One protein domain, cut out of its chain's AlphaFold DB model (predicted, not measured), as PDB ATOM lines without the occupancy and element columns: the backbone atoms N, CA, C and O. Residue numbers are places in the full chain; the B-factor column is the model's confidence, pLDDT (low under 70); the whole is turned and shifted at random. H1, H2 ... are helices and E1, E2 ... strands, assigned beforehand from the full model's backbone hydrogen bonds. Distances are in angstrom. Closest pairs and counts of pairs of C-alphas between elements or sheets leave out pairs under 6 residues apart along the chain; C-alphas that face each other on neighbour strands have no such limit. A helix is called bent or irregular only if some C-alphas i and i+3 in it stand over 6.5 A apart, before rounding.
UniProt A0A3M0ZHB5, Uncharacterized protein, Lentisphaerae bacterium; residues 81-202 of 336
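AT A GLANCE: This is residues 81 to 202 of the 336 residues of an uncharacterized protein of Lentisphaerae bacterium (UniProt A0A3M0ZHB5). A long helix, H3, makes a shaft with a small curled sheet of four strands as a head near its first residues, and the shorter helices H1 and H2 pack on H3 one after the other along its length. The sheet and the helices do not pack face to face; the loop of residues 150 to 162 joins the head to the shaft. The printed part has 122 residues, with three named helices and four named strands in the order H1 H2 E1 E2 E3 E4 H3. The sheet runs E1 E2 E3 E4, all antiparallel, and the class is mixed, helices and strands. The whole is extended, a rod with a radius of gyration of the C-alphas of 21.7 A and spans of 74 by 28 by 22 A.

HOW THE PARTS SIT: Look first at E1, residues 113 to 120, E2, residues 125 to 136, E3, residues 140 to 143, and E4, residues 146 to 149: they form a meander, each strand the antiparallel neighbour of the one before. The sheet is strongly twisted and curled like part of a barrel. E1 and E2 form a hairpin, with N 116 and O 129 at 3.0 A. E2 bends by 98 degrees at residue 133; its residues 125 to 132 pair with E1 and its residues 133 to 136 with E3, where N 134 and O 142 are 2.9 A apart. E3 and E4 form a hairpin, with N 141 and O 148 at 2.9 A. Now go to H3, residues 163 to 202, which is not on the sheet. H2, residues 92 to 104, touches residues 170 to 178 of H3 at a shallow tilt of 25 degrees, opposite ways; their closest C-alphas, of Ala 101 and Ile 170, are 5.5 A apart. H1, residues 81 to 88, touches residues 185 to 196 of H3 at a steep tilt of 48 degrees, opposite ways; their closest C-alphas, of Val 85 and Glu 189, are 6.1 A apart. H1 and H2 are apart. Every O i to N i+4 pair is within hydrogen-bond range in H1 and H2, and 34 of 36 are in H3.

IN THESE COORDINATES: Find C-alpha 113 at (274.834, 125.930, 155.680), where E1 begins; it is 20.4 A long, and E2 23.1 A. E3 and E4 are short, 9.8 A and 10.2 A. From C-alpha 163 at (261.462, 139.375, 155.991), H3 runs 57.5 A to C-alpha 202 at (249.157, 139.239, 212.126), with a kink of 30 degrees near residue 192. It is neither bent nor irregular, but only just: C-alphas 195 and 198 are 6.3 A apart. H2 is 18.3 A long and H1 10.9 A.

THE WHOLE: The two C-alphas farthest apart, of Asp 145 and Arg 202, are 74.7 A apart. The printed part has no cut. The link from E4 to H3, 13 residues, is long. No printed residue is under 70 in pLDDT.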
ATOM      1  N   ILE A  81     256.039 141.514 198.599       98.00
ATOM      2  CA  ILE A  81     255.613 140.707 197.445       98.00
ATOM      3  C   ILE A  81     256.423 141.090 196.205       98.00
ATOM      4  O   ILE A  81     256.943 140.210 195.520       98.00
ATOM      5  N   GLU A  82     256.556 142.384 195.914       97.75
ATOM      6  CA  GLU A  82     257.313 142.873 194.763       97.75
ATOM      7  C   GLU A  82     258.781 142.449 194.828       97.75
ATOM      8  O   GLU A  82     259.326 141.993 193.822       97.75
ATOM      9  N   LEU A  83     259.405 142.503 196.008       98.06
ATOM     10  CA  LEU A  83     260.775 142.043 196.220       98.06
ATOM     11  C   LEU A  83     260.918 140.552 195.879       98.06
ATOM     12  O   LEU A  83     261.795 140.176 195.099       98.06
ATOM     13  N   ARG A  84     260.025 139.689 196.376       97.81
ATOM     14  CA  ARG A  84     260.093 138.245 196.079       97.81
ATOM     15  C   ARG A  84     259.739 137.904 194.635       97.81
ATOM     16  O   ARG A  84     260.324 136.985 194.058       97.81
ATOM     17  N   VAL A  85     258.775 138.611 194.049       98.06
ATOM     18  CA  VAL A  85     258.361 138.405 192.656       98.06
ATOM     19  C   VAL A  85     259.453 138.874 191.705       98.06
ATOM     20  O   VAL A  85     259.782 138.139 190.781       98.06
ATOM     21  N   SER A  86     260.050 140.044 191.934       97.00
ATOM     22  CA  SER A  86     261.134 140.577 191.097       97.00
ATOM     23  C   SER A  86     262.414 139.747 191.188       97.00
ATOM     24  O   SER A  86     263.074 139.561 190.168       97.00
ATOM     25  N   ALA A  87     262.721 139.172 192.357       97.69
ATOM     26  CA  ALA A  87     263.848 138.256 192.521       97.69
ATOM     27  C   ALA A  87     263.697 136.975 191.678       97.69
ATOM     28  O   ALA A  87     264.668 136.509 191.087       97.69
ATOM     29  N   LYS A  88     262.485 136.403 191.597       97.69
ATOM     30  CA  LYS A  88     262.229 135.167 190.831       97.69
ATOM     31  C   LYS A  88     261.910 135.416 189.353       97.69
ATOM     32  O   LYS A  88     262.246 134.597 188.505       97.69
ATOM     33  N   PHE A  89     261.248 136.527 189.050       97.25
ATOM     34  CA  PHE A  89     260.813 136.927 187.712       97.25
ATOM     35  C   PHE A  89     261.383 138.311 187.377       97.25
ATOM     36  O   PHE A  89     260.639 139.300 187.368       97.25
ATOM     37  N   PRO A  90     262.695 138.407 187.107       97.38
ATOM     38  CA  PRO A  90     263.317 139.680 186.792       97.38
ATOM     39  C   PRO A  90     262.819 140.197 185.438       97.38
ATOM     40  O   PRO A  90     262.672 139.446 184.473       97.38
ATOM     41  N   MET A  91     262.601 141.510 185.339       93.56
ATOM     42  CA  MET A  91     262.156 142.148 184.089       93.56
ATOM     43  C   MET A  91     263.201 142.036 182.966       93.56
ATOM     44  O   MET A  91     262.859 142.174 181.794       93.56
ATOM     45  N   THR A  92     264.462 141.734 183.302       96.81
ATOM     46  CA  THR A  92     265.520 141.426 182.327       96.81
ATOM     47  C   THR A  92     265.171 140.223 181.455       96.81
ATOM     48  O   THR A  92     265.530 140.223 180.279       96.81
ATOM     49  N   ARG A  93     264.384 139.264 181.967       96.00
ATOM     50  CA  ARG A  93     263.957 138.081 181.211       96.00
ATOM     51  C   ARG A  93     263.135 138.436 179.970       96.00
ATOM     52  O   ARG A  93     263.188 137.715 178.983       96.00
ATOM     53  N   LEU A  94     262.417 139.562 179.976       94.94
ATOM     54  CA  LEU A  94     261.686 140.031 178.793       94.94
ATOM     55  C   LEU A  94     262.635 140.417 177.650       94.94
ATOM     56  O   LEU A  94     262.383 140.059 176.506       94.94
ATOM     57  N   LYS A  95     263.764 141.062 177.966       97.06
ATOM     58  CA  LYS A  95     264.803 141.390 176.975       97.06
ATOM     59  C   LYS A  95     265.525 140.140 176.474       97.06
ATOM     60  O   LYS A  95     265.948 140.085 175.327       97.06
ATOM     61  N   GLU A  96     265.686 139.135 177.333       97.56
ATOM     62  CA  GLU A  96     266.233 137.837 176.926       97.56
ATOM     63  C   GLU A  96     265.292 137.119 175.957       97.56
ATOM     64  O   GLU A  96     265.767 136.596 174.961       97.56
ATOM     65  N   ILE A  97     263.972 137.165 176.177       97.12
ATOM     66  CA  ILE A  97     262.978 136.609 175.244       97.12
ATOM     67  C   ILE A  97     263.069 137.276 173.865       97.12
ATOM     68  O   ILE A  97     262.955 136.589 172.852       97.12
ATOM     69  N   GLU A  98     263.272 138.595 173.808       97.06
ATOM     70  CA  GLU A  98     263.470 139.322 172.544       97.06
ATOM     71  C   GLU A  98     264.723 138.827 171.810       97.06
ATOM     72  O   GLU A  98     264.642 138.463 170.638       97.06
ATOM     73  N   LYS A  99     265.857 138.712 172.515       97.81
ATOM     74  CA  LYS A  99     267.102 138.169 171.946       97.81
ATOM     75  C   LYS A  99     266.960 136.713 171.506       97.81
ATOM     76  O   LYS A  99     267.370 136.367 170.404       97.81
ATOM     77  N   GLU A 100     266.332 135.872 172.327       97.38
ATOM     78  CA  GLU A 100     266.034 134.475 171.993       97.38
ATOM     79  C   GLU A 100     265.162 134.387 170.732       97.38
ATOM     80  O   GLU A 100     265.357 133.489 169.915       97.38
ATOM     81  N   ALA A 101     264.220 135.317 170.533       96.94
ATOM     82  CA  ALA A 101     263.400 135.382 169.327       96.94
ATOM     83  C   ALA A 101     264.232 135.736 168.085       96.94
ATOM     84  O   ALA A 101     264.114 135.065 167.059       96.94
ATOM     85  N   GLU A 102     265.073 136.768 168.183       96.62
ATOM     86  CA  GLU A 102     265.963 137.206 167.101       96.62
ATOM     87  C   GLU A 102     266.957 136.110 166.699       96.62
ATOM     88  O   GLU A 102     267.160 135.855 165.511       96.62
ATOM     89  N   GLU A 103     267.541 135.417 167.678       96.56
ATOM     90  CA  GLU A 103     268.454 134.297 167.440       96.56
ATOM     91  C   GLU A 103     267.724 133.100 166.826       96.56
ATOM     92  O   GLU A 103     268.184 132.525 165.836       96.56
ATOM     93  N   LYS A 104     266.557 132.745 167.377       96.12
ATOM     94  CA  LYS A 104     265.776 131.585 166.940       96.12
ATOM     95  C   LYS A 104     265.242 131.727 165.527       96.12
ATOM     96  O   LYS A 104     265.151 130.716 164.842       96.12
ATOM     97  N   PHE A 105     264.866 132.930 165.104       95.88
ATOM     98  CA  PHE A 105     264.302 133.175 163.776       95.88
ATOM     99  C   PHE A 105     265.280 133.842 162.818       95.88
ATOM    100  O   PHE A 105     264.844 134.337 161.793       95.88
ATOM    101  N   ARG A 106     266.589 133.827 163.088       96.69
ATOM    102  CA  ARG A 106     267.595 134.488 162.245       96.69
ATOM    103  C   ARG A 106     267.379 134.228 160.746       96.69
ATOM    104  O   ARG A 106     267.337 133.076 160.309       96.69
ATOM    105  N   LEU A 107     267.310 135.311 159.964       96.62
ATOM    106  CA  LEU A 107     267.250 135.246 158.500       96.62
ATOM    107  C   LEU A 107     268.495 134.556 157.936       96.62
ATOM    108  O   LEU A 107     269.627 134.964 158.225       96.62
ATOM    109  N   TYR A 108     268.277 133.550 157.095       96.31
ATOM    110  CA  TYR A 108     269.351 132.873 156.387       96.31
ATOM    111  C   TYR A 108     269.843 133.703 155.202       96.31
ATOM    112  O   TYR A 108     269.067 134.357 154.502       96.31
ATOM    113  N   LYS A 109     271.152 133.655 154.962       96.56
ATOM    114  CA  LYS A 109     271.800 134.311 153.829       96.56
ATOM    115  C   LYS A 109     272.247 133.281 152.799       96.56
ATOM    116  O   LYS A 109     272.473 132.110 153.097       96.56
ATOM    117  N   VAL A 110     272.393 133.739 151.560       96.94
ATOM    118  CA  VAL A 110     273.024 132.938 150.508       96.94
ATOM    119  C   VAL A 110     274.455 132.603 150.941       96.94
ATOM    120  O   VAL A 110     275.196 133.488 151.360       96.94
ATOM    121  N   GLY A 111     274.818 131.325 150.857       96.62
ATOM    122  CA  GLY A 111     276.085 130.775 151.339       96.62
ATOM    123  C   GLY A 111     276.009 130.107 152.715       96.62
ATOM    124  O   GLY A 111     276.915 129.344 153.048       96.62
ATOM    125  N   ASP A 112     274.938 130.311 153.489       96.75
ATOM    126  CA  ASP A 112     274.792 129.671 154.800       96.75
ATOM    127  C   ASP A 112     274.525 128.163 154.655       96.75
ATOM    128  O   ASP A 112     273.779 127.717 153.774       96.75
ATOM    129  N   LYS A 113     275.127 127.361 155.542       96.00
ATOM    130  CA  LYS A 113     274.834 125.930 155.680       96.00
ATOM    131  C   LYS A 113     273.679 125.750 156.655       96.00
ATOM    132  O   LYS A 113     273.804 126.110 157.822       96.00
ATOM    133  N   VAL A 114     272.581 125.170 156.188       95.75
ATOM    134  CA  VAL A 114     271.330 125.074 156.950       95.75
ATOM    135  C   VAL A 114     270.761 123.662 156.894       95.75
ATOM    136  O   VAL A 114     270.996 122.916 155.942       95.75
ATOM    137  N   SER A 115     270.010 123.300 157.935       94.94
ATOM    138  CA  SER A 115     269.309 122.022 158.048       94.94
ATOM    139  C   SER A 115     267.806 122.275 158.000       94.94
ATOM    140  O   SER A 115     267.219 122.617 159.018       94.94
ATOM    141  N   ILE A 116     267.193 122.122 156.826       94.56
ATOM    142  CA  ILE A 116     265.781 122.471 156.592       94.56
ATOM    143  C   ILE A 116     264.942 121.196 156.484       94.56
ATOM    144  O   ILE A 116     265.337 120.235 155.823       94.56
ATOM    145  N   GLU A 117     263.761 121.199 157.105       94.50
ATOM    146  CA  GLU A 117     262.728 120.179 156.893       94.50
ATOM    147  C   GLU A 117     261.890 120.535 155.652       94.50
ATOM    148  O   GLU A 117     261.227 121.578 155.607       94.50
ATOM    149  N   VAL A 118     261.910 119.655 154.653       93.19
ATOM    150  CA  VAL A 118     261.147 119.774 153.404       93.19
ATOM    151  C   VAL A 118     260.178 118.597 153.291       93.19
ATOM    152  O   VAL A 118     260.479 117.478 153.706       93.19
ATOM    153  N   ILE A 119     258.996 118.848 152.742       91.88
ATOM    154  CA  ILE A 119     257.963 117.860 152.456       91.88
ATOM    155  C   ILE A 119     258.041 117.534 150.967       91.88
ATOM    156  O   ILE A 119     257.747 118.380 150.127       91.88
ATOM    157  N   ASP A 120     258.401 116.298 150.627       86.75
ATOM    158  CA  ASP A 120     258.292 115.831 149.245       86.75
ATOM    159  C   ASP A 120     256.818 115.560 148.934       86.75
ATOM    160  O   ASP A 120     256.245 114.572 149.395       86.75
ATOM    161  N   VAL A 121     256.197 116.447 148.155       83.38
ATOM    162  CA  VAL A 121     254.772 116.376 147.800       83.38
ATOM    163  C   VAL A 121     254.428 115.075 147.069       83.38
ATOM    164  O   VAL A 121     253.323 114.571 147.232       83.38
ATOM    165  N   ARG A 122     255.360 114.488 146.303       84.94
ATOM    166  CA  ARG A 122     255.095 113.255 145.540       84.94
ATOM    167  C   ARG A 122     255.065 112.019 146.428       84.94
ATOM    168  O   ARG A 122     254.372 111.058 146.109       84.94
ATOM    169  N   ARG A 123     255.850 112.024 147.505       85.88
ATOM    170  CA  ARG A 123     255.992 110.881 148.421       85.88
ATOM    171  C   ARG A 123     255.266 111.086 149.749       85.88
ATOM    172  O   ARG A 123     255.135 110.134 150.506       85.88
ATOM    173  N   HIS A 124     254.812 112.306 150.035       85.88
ATOM    174  CA  HIS A 124     254.272 112.738 151.328       85.88
ATOM    175  C   HIS A 124     255.197 112.430 152.519       85.88
ATOM    176  O   HIS A 124     254.737 112.216 153.641       85.88
ATOM    177  N   VAL A 125     256.515 112.432 152.293       90.88
ATOM    178  CA  VAL A 125     257.524 112.176 153.329       90.88
ATOM    179  C   VAL A 125     258.229 113.477 153.695       90.88
ATOM    180  O   VAL A 125     258.611 114.266 152.829       90.88
ATOM    181  N   LYS A 126     258.417 113.685 154.998       92.12
ATOM    182  CA  LYS A 126     259.251 114.753 155.549       92.12
ATOM    183  C   LYS A 126     260.707 114.320 155.525       92.12
ATOM    184  O   LYS A 126     261.043 113.272 156.071       92.12
ATOM    185  N   MET A 127     261.561 115.127 154.916       92.94
ATOM    186  CA  MET A 127     262.999 114.898 154.860       92.94
ATOM    187  C   MET A 127     263.748 116.109 155.402       92.94
ATOM    188  O   MET A 127     263.362 117.253 155.168       92.94
ATOM    189  N   THR A 128     264.832 115.858 156.129       94.12
ATOM    190  CA  THR A 128     265.732 116.905 156.612       94.12
ATOM    191  C   THR A 128     266.938 116.973 155.687       94.12
ATOM    192  O   THR A 128     267.653 115.986 155.519       94.12
ATOM    193  N   LEU A 129     267.162 118.132 155.076       93.25
ATOM    194  CA  LEU A 129     268.263 118.365 154.149       93.25
ATOM    195  C   LEU A 129     269.283 119.297 154.792       93.25
ATOM    196  O   LEU A 129     268.944 120.409 155.180       93.25
ATOM    197  N   ASN A 130     270.537 118.852 154.865       95.62
ATOM    198  CA  ASN A 130     271.654 119.647 155.364       95.62
ATOM    199  C   ASN A 130     272.545 120.080 154.195       95.62
ATOM    200  O   ASN A 130     273.389 119.310 153.730       95.62
ATOM    201  N   ARG A 131     272.307 121.284 153.666       96.12
ATOM    202  CA  ARG A 131     272.965 121.798 152.455       96.12
ATOM    203  C   ARG A 131     273.195 123.308 152.543       96.12
ATOM    204  O   ARG A 131     272.626 123.992 153.388       96.12
ATOM    205  N   TYR A 132     274.042 123.821 151.652       96.31
ATOM    206  CA  TYR A 132     274.275 125.257 151.505       96.31
ATOM    207  C   TYR A 132     273.162 125.911 150.682       96.31
ATOM    208  O   TYR A 132     272.743 125.366 149.654       96.31
ATOM    209  N   ILE A 133     272.728 127.099 151.103       97.00
ATOM    210  CA  ILE A 133     271.805 127.935 150.331       97.00
ATOM    211  C   ILE A 133     272.577 128.556 149.170       97.00
ATOM    212  O   ILE A 133     273.495 129.342 149.390       97.00
ATOM    213  N   ARG A 134     272.198 128.235 147.931       96.62
ATOM    214  CA  ARG A 134     272.800 128.853 146.739       96.62
ATOM    215  C   ARG A 134     272.032 130.068 146.241       96.62
ATOM    216  O   ARG A 134     272.644 131.004 145.747       96.62
ATOM    217  N   GLU A 135     270.709 130.048 146.349       96.38
ATOM    218  CA  GLU A 135     269.853 131.105 145.810       96.38
ATOM    219  C   GLU A 135     268.521 131.146 146.567       96.38
ATOM    220  O   GLU A 135     267.922 130.099 146.823       96.38
ATOM    221  N   ILE A 136     268.050 132.349 146.908       95.50
ATOM    222  CA  ILE A 136     266.725 132.589 147.494       95.50
ATOM    223  C   ILE A 136     265.941 133.428 146.484       95.50
ATOM    224  O   ILE A 136     266.284 134.580 146.230       95.50
ATOM    225  N   THR A 137     264.900 132.849 145.893       94.00
ATOM    226  CA  THR A 137     264.003 133.546 144.955       94.00
ATOM    227  C   THR A 137     262.657 133.805 145.626       94.00
ATOM    228  O   THR A 137     262.373 133.226 146.665       94.00
ATOM    229  N   GLY A 138     261.768 134.605 145.028       90.44
ATOM    230  CA  GLY A 138     260.404 134.778 145.559       90.44
ATOM    231  C   GLY A 138     259.522 133.518 145.487       90.44
ATOM    232  O   GLY A 138     258.477 133.471 146.128       90.44
ATOM    233  N   ARG A 139     259.920 132.496 144.711       92.31
ATOM    234  CA  ARG A 139     259.135 131.264 144.473       92.31
ATOM    235  C   ARG A 139     259.648 130.041 145.239       92.31
ATOM    236  O   ARG A 139     258.897 129.083 145.430       92.31
ATOM    237  N   GLY A 140     260.912 130.054 145.648       93.88
ATOM    238  CA  GLY A 140     261.554 128.928 146.314       93.88
ATOM    239  C   GLY A 140     263.013 129.197 146.660       93.88
ATOM    240  O   GLY A 140     263.554 130.270 146.369       93.88
ATOM    241  N   VAL A 141     263.653 128.194 147.247       95.44
ATOM    242  CA  VAL A 141     265.058 128.231 147.652       95.44
ATOM    243  C   VAL A 141     265.836 127.100 146.982       95.44
ATOM    244  O   VAL A 141     265.346 125.976 146.861       95.44
ATOM    245  N   ARG A 142     267.056 127.391 146.528       96.25
ATOM    246  CA  ARG A 142     267.964 126.396 145.947       96.25
ATOM    247  C   ARG A 142     268.962 125.918 147.004       96.25
ATOM    248  O   ARG A 142     269.761 126.715 147.502       96.25
ATOM    249  N   LEU A 143     268.922 124.624 147.328       95.31
ATOM    250  CA  LEU A 143     269.767 123.965 148.331       95.31
ATOM    251  C   LEU A 143     270.728 122.981 147.651       95.31
ATOM    252  O   LEU A 143     270.360 121.860 147.280       95.31
ATOM    253  N   GLY A 144     271.990 123.379 147.504       94.31
ATOM    254  CA  GLY A 144     272.916 122.681 146.608       94.31
ATOM    255  C   GLY A 144     272.437 122.778 145.157       94.31
ATOM    256  O   GLY A 144     272.295 123.884 144.638       94.31
ATOM    257  N   ASP A 145     272.182 121.636 144.518       94.69
ATOM    258  CA  ASP A 145     271.716 121.571 143.124       94.69
ATOM    259  C   ASP A 145     270.183 121.481 142.996       94.69
ATOM    260  O   ASP A 145     269.636 121.744 141.926       94.69
ATOM    261  N   ASP A 146     269.478 121.187 144.093       94.25
ATOM    262  CA  ASP A 146     268.027 120.985 144.095       94.25
ATOM    263  C   ASP A 146     267.276 122.294 144.392       94.25
ATOM    264  O   ASP A 146     267.682 123.093 145.244       94.25
ATOM    265  N   PHE A 147     266.159 122.516 143.695       94.88
ATOM    266  CA  PHE A 147     265.264 123.656 143.905       94.88
ATOM    267  C   PHE A 147     263.991 123.209 144.623       94.88
ATOM    268  O   PHE A 147     263.293 122.317 144.143       94.88
ATOM    269  N   PHE A 148     263.667 123.867 145.734       94.25
ATOM    270  CA  PHE A 148     262.483 123.580 146.538       94.25
ATOM    271  C   PHE A 148     261.539 124.771 146.524       94.25
ATOM    272  O   PHE A 148     261.955 125.903 146.789       94.25
ATOM    273  N   SER A 149     260.258 124.531 146.234       94.75
ATOM    274  CA  SER A 149     259.256 125.581 146.377       94.75
ATOM    275  C   SER A 149     258.982 125.839 147.857       94.75
ATOM    276  O   SER A 149     259.082 124.940 148.690       94.75
ATOM    277  N   PHE A 150     258.588 127.060 148.212       92.75
ATOM    278  CA  PHE A 150     258.211 127.354 149.597       92.75
ATOM    279  C   PHE A 150     256.947 126.629 150.066       92.75
ATOM    280  O   PHE A 150     256.730 126.542 151.270       92.75
ATOM    281  N   THR A 151     256.134 126.095 149.148       92.62
ATOM    282  CA  THR A 151     255.043 125.171 149.498       92.62
ATOM    283  C   THR A 151     255.556 123.871 150.103       92.62
ATOM    284  O   THR A 151     254.857 123.254 150.902       92.62
ATOM    285  N   ASP A 152     256.778 123.488 149.738       93.06
ATOM    286  CA  ASP A 152     257.408 122.235 150.142       93.06
ATOM    287  C   ASP A 152     258.233 122.438 151.423       93.06
ATOM    288  O   ASP A 152     258.502 121.491 152.156       93.06
ATOM    289  N   VAL A 153     258.615 123.678 151.741       92.69
ATOM    290  CA  VAL A 153     259.342 124.019 152.971       92.69
ATOM    291  C   VAL A 153     258.395 123.984 154.173       92.69
ATOM    292  O   VAL A 153     257.291 124.530 154.147       92.69
ATOM    293  N   SER A 154     258.835 123.363 155.271       93.31
ATOM    294  CA  SER A 154     258.068 123.329 156.518       93.31
ATOM    295  C   SER A 154     257.714 124.742 156.997       93.31
ATOM    296  O   SER A 154     258.545 125.652 156.989       93.31
ATOM    297  N   ARG A 155     256.490 124.928 157.516       91.19
ATOM    298  CA  ARG A 155     256.038 126.218 158.080       91.19
ATOM    299  C   ARG A 155     256.953 126.752 159.186       91.19
ATOM    300  O   ARG A 155     256.939 127.950 159.441       91.19
ATOM    301  N   LYS A 156     257.711 125.871 159.850       93.06
ATOM    302  CA  LYS A 156     258.704 126.247 160.865       93.06
ATOM    303  C   LYS A 156     259.905 126.978 160.269       93.06
ATOM    304  O   LYS A 156     260.399 127.903 160.892       93.06
ATOM    305  N   GLU A 157     260.328 126.571 159.075       94.62
ATOM    306  CA  GLU A 157     261.528 127.073 158.400       94.62
ATOM    307  C   GLU A 157     261.217 128.296 157.521       94.62
ATOM    308  O   GLU A 157     262.077 129.135 157.267       94.62
ATOM    309  N   TYR A 158     259.959 128.448 157.097       93.44
ATOM    310  CA  TYR A 158     259.492 129.563 156.265       93.44
ATOM    311  C   TYR A 158     259.891 130.975 156.765       93.44
ATOM    312  O   TYR A 158     260.321 131.787 155.938       93.44
ATOM    313  N   PRO A 159     259.822 131.302 158.077       96.12
ATOM    314  CA  PRO A 159     260.228 132.612 158.589       96.12
ATOM    315  C   PRO A 159     261.701 132.957 158.360       96.12
ATOM    316  O   PRO A 159     262.038 134.133 158.340       96.12
ATOM    317  N   HIS A 160     262.577 131.976 158.144       95.88
ATOM    318  CA  HIS A 160     264.006 132.233 157.964       95.88
ATOM    319  C   HIS A 160     264.368 132.763 156.569       95.88
ATOM    320  O   HIS A 160     265.468 133.279 156.380       95.88
ATOM    321  N   PHE A 161     263.465 132.657 155.588       94.88
ATOM    322  CA  PHE A 161     263.727 133.074 154.202       94.88
ATOM    323  C   PHE A 161     263.101 134.421 153.835       94.88
ATOM    324  O   PHE A 161     263.587 135.093 152.926       94.88
ATOM    325  N   PHE A 162     262.030 134.832 154.519       93.69
ATOM    326  CA  PHE A 162     261.253 136.019 154.161       93.69
ATOM    327  C   PHE A 162     261.173 137.019 155.301       93.69
ATOM    328  O   PHE A 162     260.730 136.682 156.394       93.69
ATOM    329  N   ARG A 163     261.483 138.284 155.007       94.00
ATOM    330  CA  ARG A 163     261.462 139.375 155.991       94.00
ATOM    331  C   ARG A 163     260.095 139.569 156.660       94.00
ATOM    332  O   ARG A 163     260.033 139.743 157.872       94.00
ATOM    333  N   ASP A 164     259.005 139.499 155.901       94.94
ATOM    334  CA  ASP A 164     257.662 139.704 156.460       94.94
ATOM    335  C   ASP A 164     257.235 138.533 157.353       94.94
ATOM    336  O   ASP A 164     256.629 138.727 158.408       94.94
ATOM    337  N   ALA A 165     257.568 137.304 156.949       94.44
ATOM    338  CA  ALA A 165     257.279 136.106 157.732       94.44
ATOM    339  C   ALA A 165     258.148 136.032 158.994       94.44
ATOM    340  O   ALA A 165     257.641 135.678 160.055       94.44
ATOM    341  N   HIS A 166     259.421 136.418 158.882       95.69
ATOM    342  CA  HIS A 166     260.361 136.591 159.985       95.69
ATOM    343  C   HIS A 166     259.803 137.521 161.055       95.69
ATOM    344  O   HIS A 166     259.664 137.125 162.210       95.69
ATOM    345  N   GLN A 167     259.428 138.740 160.658       96.88
ATOM    346  CA  GLN A 167     258.917 139.746 161.582       96.88
ATOM    347  C   GLN A 167     257.674 139.239 162.321       96.88
ATOM    348  O   GLN A 167     257.613 139.300 163.546       96.88
ATOM    349  N   ARG A 168     256.724 138.636 161.593       96.88
ATOM    350  CA  ARG A 168     255.525 138.036 162.197       96.88
ATOM    351  C   ARG A 168     255.858 136.887 163.147       96.88
ATOM    352  O   ARG A 168     255.210 136.754 164.181       96.88
ATOM    353  N   ALA A 169     256.831 136.040 162.810       95.81
ATOM    354  CA  ALA A 169     257.235 134.921 163.658       95.81
ATOM    355  C   ALA A 169     257.905 135.399 164.953       95.81
ATOM    356  O   ALA A 169     257.565 134.889 166.022       95.81
ATOM    357  N   ILE A 170     258.776 136.410 164.871       97.25
ATOM    358  CA  ILE A 170     259.387 137.063 166.036       97.25
ATOM    359  C   ILE A 170     258.309 137.679 166.924       97.25
ATOM    360  O   ILE A 170     258.234 137.350 168.105       97.25
ATOM    361  N   GLU A 171     257.429 138.511 166.363       97.38
ATOM    362  CA  GLU A 171     256.349 139.159 167.114       97.38
ATOM    363  C   GLU A 171     255.442 138.133 167.798       97.38
ATOM    364  O   GLU A 171     255.117 138.264 168.980       97.38
ATOM    365  N   GLN A 172     255.068 137.072 167.080       97.38
ATOM    366  CA  GLN A 172     254.234 136.007 167.623       97.38
ATOM    367  C   GLN A 172     254.954 135.240 168.737       97.38
ATOM    368  O   GLN A 172     254.339 134.927 169.758       97.38
ATOM    369  N   TYR A 173     256.242 134.941 168.572       97.31
ATOM    370  CA  TYR A 173     257.028 134.255 169.591       97.31
ATOM    371  C   TYR A 173     257.184 135.112 170.849       97.31
ATOM    372  O   TYR A 173     256.868 134.632 171.939       97.31
ATOM    373  N   ILE A 174     257.563 136.387 170.703       97.75
ATOM    374  CA  ILE A 174     257.659 137.344 171.813       97.75
ATOM    375  C   ILE A 174     256.313 137.451 172.525       97.75
ATOM    376  O   ILE A 174     256.263 137.356 173.751       97.75
ATOM    377  N   LYS A 175     255.206 137.586 171.783       98.06
ATOM    378  CA  LYS A 175     253.853 137.666 172.351       98.06
ATOM    379  C   LYS A 175     253.508 136.431 173.182       98.06
ATOM    380  O   LYS A 175     253.030 136.575 174.307       98.06
ATOM    381  N   VAL A 176     253.753 135.231 172.651       97.88
ATOM    382  CA  VAL A 176     253.460 133.968 173.349       97.88
ATOM    383  C   VAL A 176     254.340 133.815 174.588       97.88
ATOM    384  O   VAL A 176     253.812 133.593 175.674       97.88
ATOM    385  N   GLN A 177     255.658 133.979 174.460       97.88
ATOM    386  CA  GLN A 177     256.589 133.812 175.581       97.88
ATOM    387  C   GLN A 177     256.379 134.870 176.669       97.88
ATOM    388  O   GLN A 177     256.353 134.542 177.853       97.88
ATOM    389  N   THR A 178     256.133 136.125 176.287       97.50
ATOM    390  CA  THR A 178     255.781 137.194 177.232       97.50
ATOM    391  C   THR A 178     254.459 136.897 177.936       97.50
ATOM    392  O   THR A 178     254.333 137.156 179.131       97.50
ATOM    393  N   GLY A 179     253.474 136.342 177.222       97.81
ATOM    394  CA  GLY A 179     252.212 135.887 177.806       97.81
ATOM    395  C   GLY A 179     252.428 134.811 178.871       97.81
ATOM    396  O   GLY A 179     251.978 134.982 180.003       97.81
ATOM    397  N   LEU A 180     253.191 133.765 178.541       97.69
ATOM    398  CA  LEU A 180     253.544 132.688 179.473       97.69
ATOM    399  C   LEU A 180     254.317 133.212 180.691       97.69
ATOM    400  O   LEU A 180     254.019 132.835 181.824       97.69
ATOM    401  N   PHE A 181     255.275 134.119 180.479       97.50
ATOM    402  CA  PHE A 181     256.031 134.754 181.559       97.50
ATOM    403  C   PHE A 181     255.124 135.562 182.495       97.50
ATOM    404  O   PHE A 181     255.212 135.420 183.714       97.50
ATOM    405  N   LYS A 182     254.222 136.384 181.941       97.50
ATOM    406  CA  LYS A 182     253.267 137.182 182.726       97.50
ATOM    407  C   LYS A 182     252.316 136.298 183.529       97.50
ATOM    408  O   LYS A 182     252.116 136.562 184.710       97.50
ATOM    409  N   GLU A 183     251.784 135.242 182.920       98.06
ATOM    410  CA  GLU A 183     250.899 134.295 183.602       98.06
ATOM    411  C   GLU A 183     251.625 133.575 184.749       98.06
ATOM    412  O   GLU A 183     251.096 133.473 185.859       98.06
ATOM    413  N   ALA A 184     252.858 133.114 184.518       97.81
ATOM    414  CA  ALA A 184     253.676 132.484 185.551       97.81
ATOM    415  C   ALA A 184     253.997 133.454 186.701       97.81
ATOM    416  O   ALA A 184     253.868 133.086 187.873       97.81
ATOM    417  N   ARG A 185     254.344 134.707 186.373       97.75
ATOM    418  CA  ARG A 185     254.589 135.779 187.345       97.75
ATOM    419  C   ARG A 185     253.346 136.062 188.190       97.75
ATOM    420  O   ARG A 185     253.459 136.132 189.408       97.75
ATOM    421  N   GLU A 186     252.170 136.183 187.575       97.94
ATOM    422  CA  GLU A 186     250.908 136.450 188.279       97.94
ATOM    423  C   GLU A 186     250.504 135.288 189.200       97.94
ATOM    424  O   GLU A 186     250.099 135.504 190.344       97.94
ATOM    425  N   LYS A 187     250.637 134.038 188.735       97.88
ATOM    426  CA  LYS A 187     250.378 132.852 189.567       97.88
ATOM    427  C   LYS A 187     251.291 132.826 190.791       97.88
ATOM    428  O   LYS A 187     250.812 132.588 191.900       97.88
ATOM    429  N   TYR A 188     252.578 133.108 190.598       97.94
ATOM    430  CA  TYR A 188     253.535 133.174 191.695       97.94
ATOM    431  C   TYR A 188     253.243 134.338 192.649       97.94
ATOM    432  O   TYR A 188     253.248 134.139 193.858       97.94
ATOM    433  N   GLU A 189     252.903 135.524 192.134       97.75
ATOM    434  CA  GLU A 189     252.495 136.668 192.957       97.75
ATOM    435  C   GLU A 189     251.300 136.319 193.854       97.75
ATOM    436  O   GLU A 189     251.327 136.603 195.050       97.75
ATOM    437  N   LYS A 190     250.268 135.654 193.315       97.62
ATOM    438  CA  LYS A 190     249.096 135.218 194.096       97.62
ATOM    439  C   LYS A 190     249.462 134.227 195.196       97.62
ATOM    440  O   LYS A 190     248.890 134.299 196.281       97.62
ATOM    441  N   GLN A 191     250.380 133.301 194.923       96.62
ATOM    442  CA  GLN A 191     250.863 132.351 195.921       96.62
ATOM    443  C   GLN A 191     251.613 133.076 197.045       96.62
ATOM    444  O   GLN A 191     251.235 132.965 198.208       96.62
ATOM    445  N   VAL A 192     252.609 133.886 196.680       96.56
ATOM    446  CA  VAL A 192     253.427 134.655 197.624       96.56
ATOM    447  C   VAL A 192     252.566 135.608 198.451       96.56
ATOM    448  O   VAL A 192     252.760 135.723 199.659       96.56
ATOM    449  N   ARG A 193     251.569 136.253 197.836       96.62
ATOM    450  CA  ARG A 193     250.627 137.127 198.540       96.62
ATOM    451  C   ARG A 193     249.931 136.397 199.682       96.62
ATOM    452  O   ARG A 193     249.930 136.915 200.788       96.62
ATOM    453  N   LYS A 194     249.394 135.193 199.452       94.12
ATOM    454  CA  LYS A 194     248.711 134.418 200.504       94.12
ATOM    455  C   LYS A 194     249.630 134.093 201.683       94.12
ATOM    456  O   LYS A 194     249.196 134.180 202.826       94.12
ATOM    457  N   GLU A 195     250.880 133.740 201.398       92.06
ATOM    458  CA  GLU A 195     251.877 133.395 202.417       92.06
ATOM    459  C   GLU A 195     252.303 134.620 203.243       92.06
ATOM    460  O   GLU A 195     252.435 134.544 204.465       92.06
ATOM    461  N   ILE A 196     252.511 135.762 202.583       96.44
ATOM    462  CA  ILE A 196     253.081 136.966 203.201       96.44
ATOM    463  C   ILE A 196     252.023 137.827 203.870       96.44
ATOM    464  O   ILE A 196     252.237 138.290 204.988       96.44
ATOM    465  N   GLU A 197     250.890 138.040 203.203       95.88
ATOM    466  CA  GLU A 197     249.827 138.922 203.674       95.88
ATOM    467  C   GLU A 197     249.381 138.495 205.074       95.88
ATOM    468  O   GLU A 197     249.463 139.275 206.019       95.88
ATOM    469  N   ALA A 198     249.022 137.221 205.246       94.12
ATOM    470  CA  ALA A 198     248.540 136.733 206.529       94.12
ATOM    471  C   ALA A 198     249.584 136.812 207.649       94.12
ATOM    472  O   ALA A 198     249.201 136.915 208.813       94.12
ATOM    473  N   LYS A 199     250.876 136.733 207.316       96.00
ATOM    474  CA  LYS A 199     251.961 136.856 208.289       96.00
ATOM    475  C   LYS A 199     252.133 138.311 208.723       96.00
ATOM    476  O   LYS A 199     251.993 138.600 209.904       96.00
ATOM    477  N   ILE A 200     252.342 139.220 207.767       97.38
ATOM    478  CA  ILE A 200     252.589 140.639 208.056       97.38
ATOM    479  C   ILE A 200     251.398 141.254 208.799       97.38
ATOM    480  O   ILE A 200     251.590 141.882 209.831       97.38
ATOM    481  N   TRP A 201     250.158 141.023 208.352       96.62
ATOM    482  CA  TRP A 201     248.990 141.568 209.054       96.62
ATOM    483  C   TRP A 201     248.883 141.076 210.504       96.62
ATOM    484  O   TRP A 201     248.554 141.860 211.393       96.62
ATOM    485  N   ARG A 202     249.177 139.795 210.763       94.12
ATOM    486  CA  ARG A 202     249.157 139.239 212.126       94.12
ATOM    487  C   ARG A 202     250.259 139.829 213.002       94.12
ATOM    488  O   ARG A 202     249.976 140.157 214.155       94.12
TER     489      ARG A 202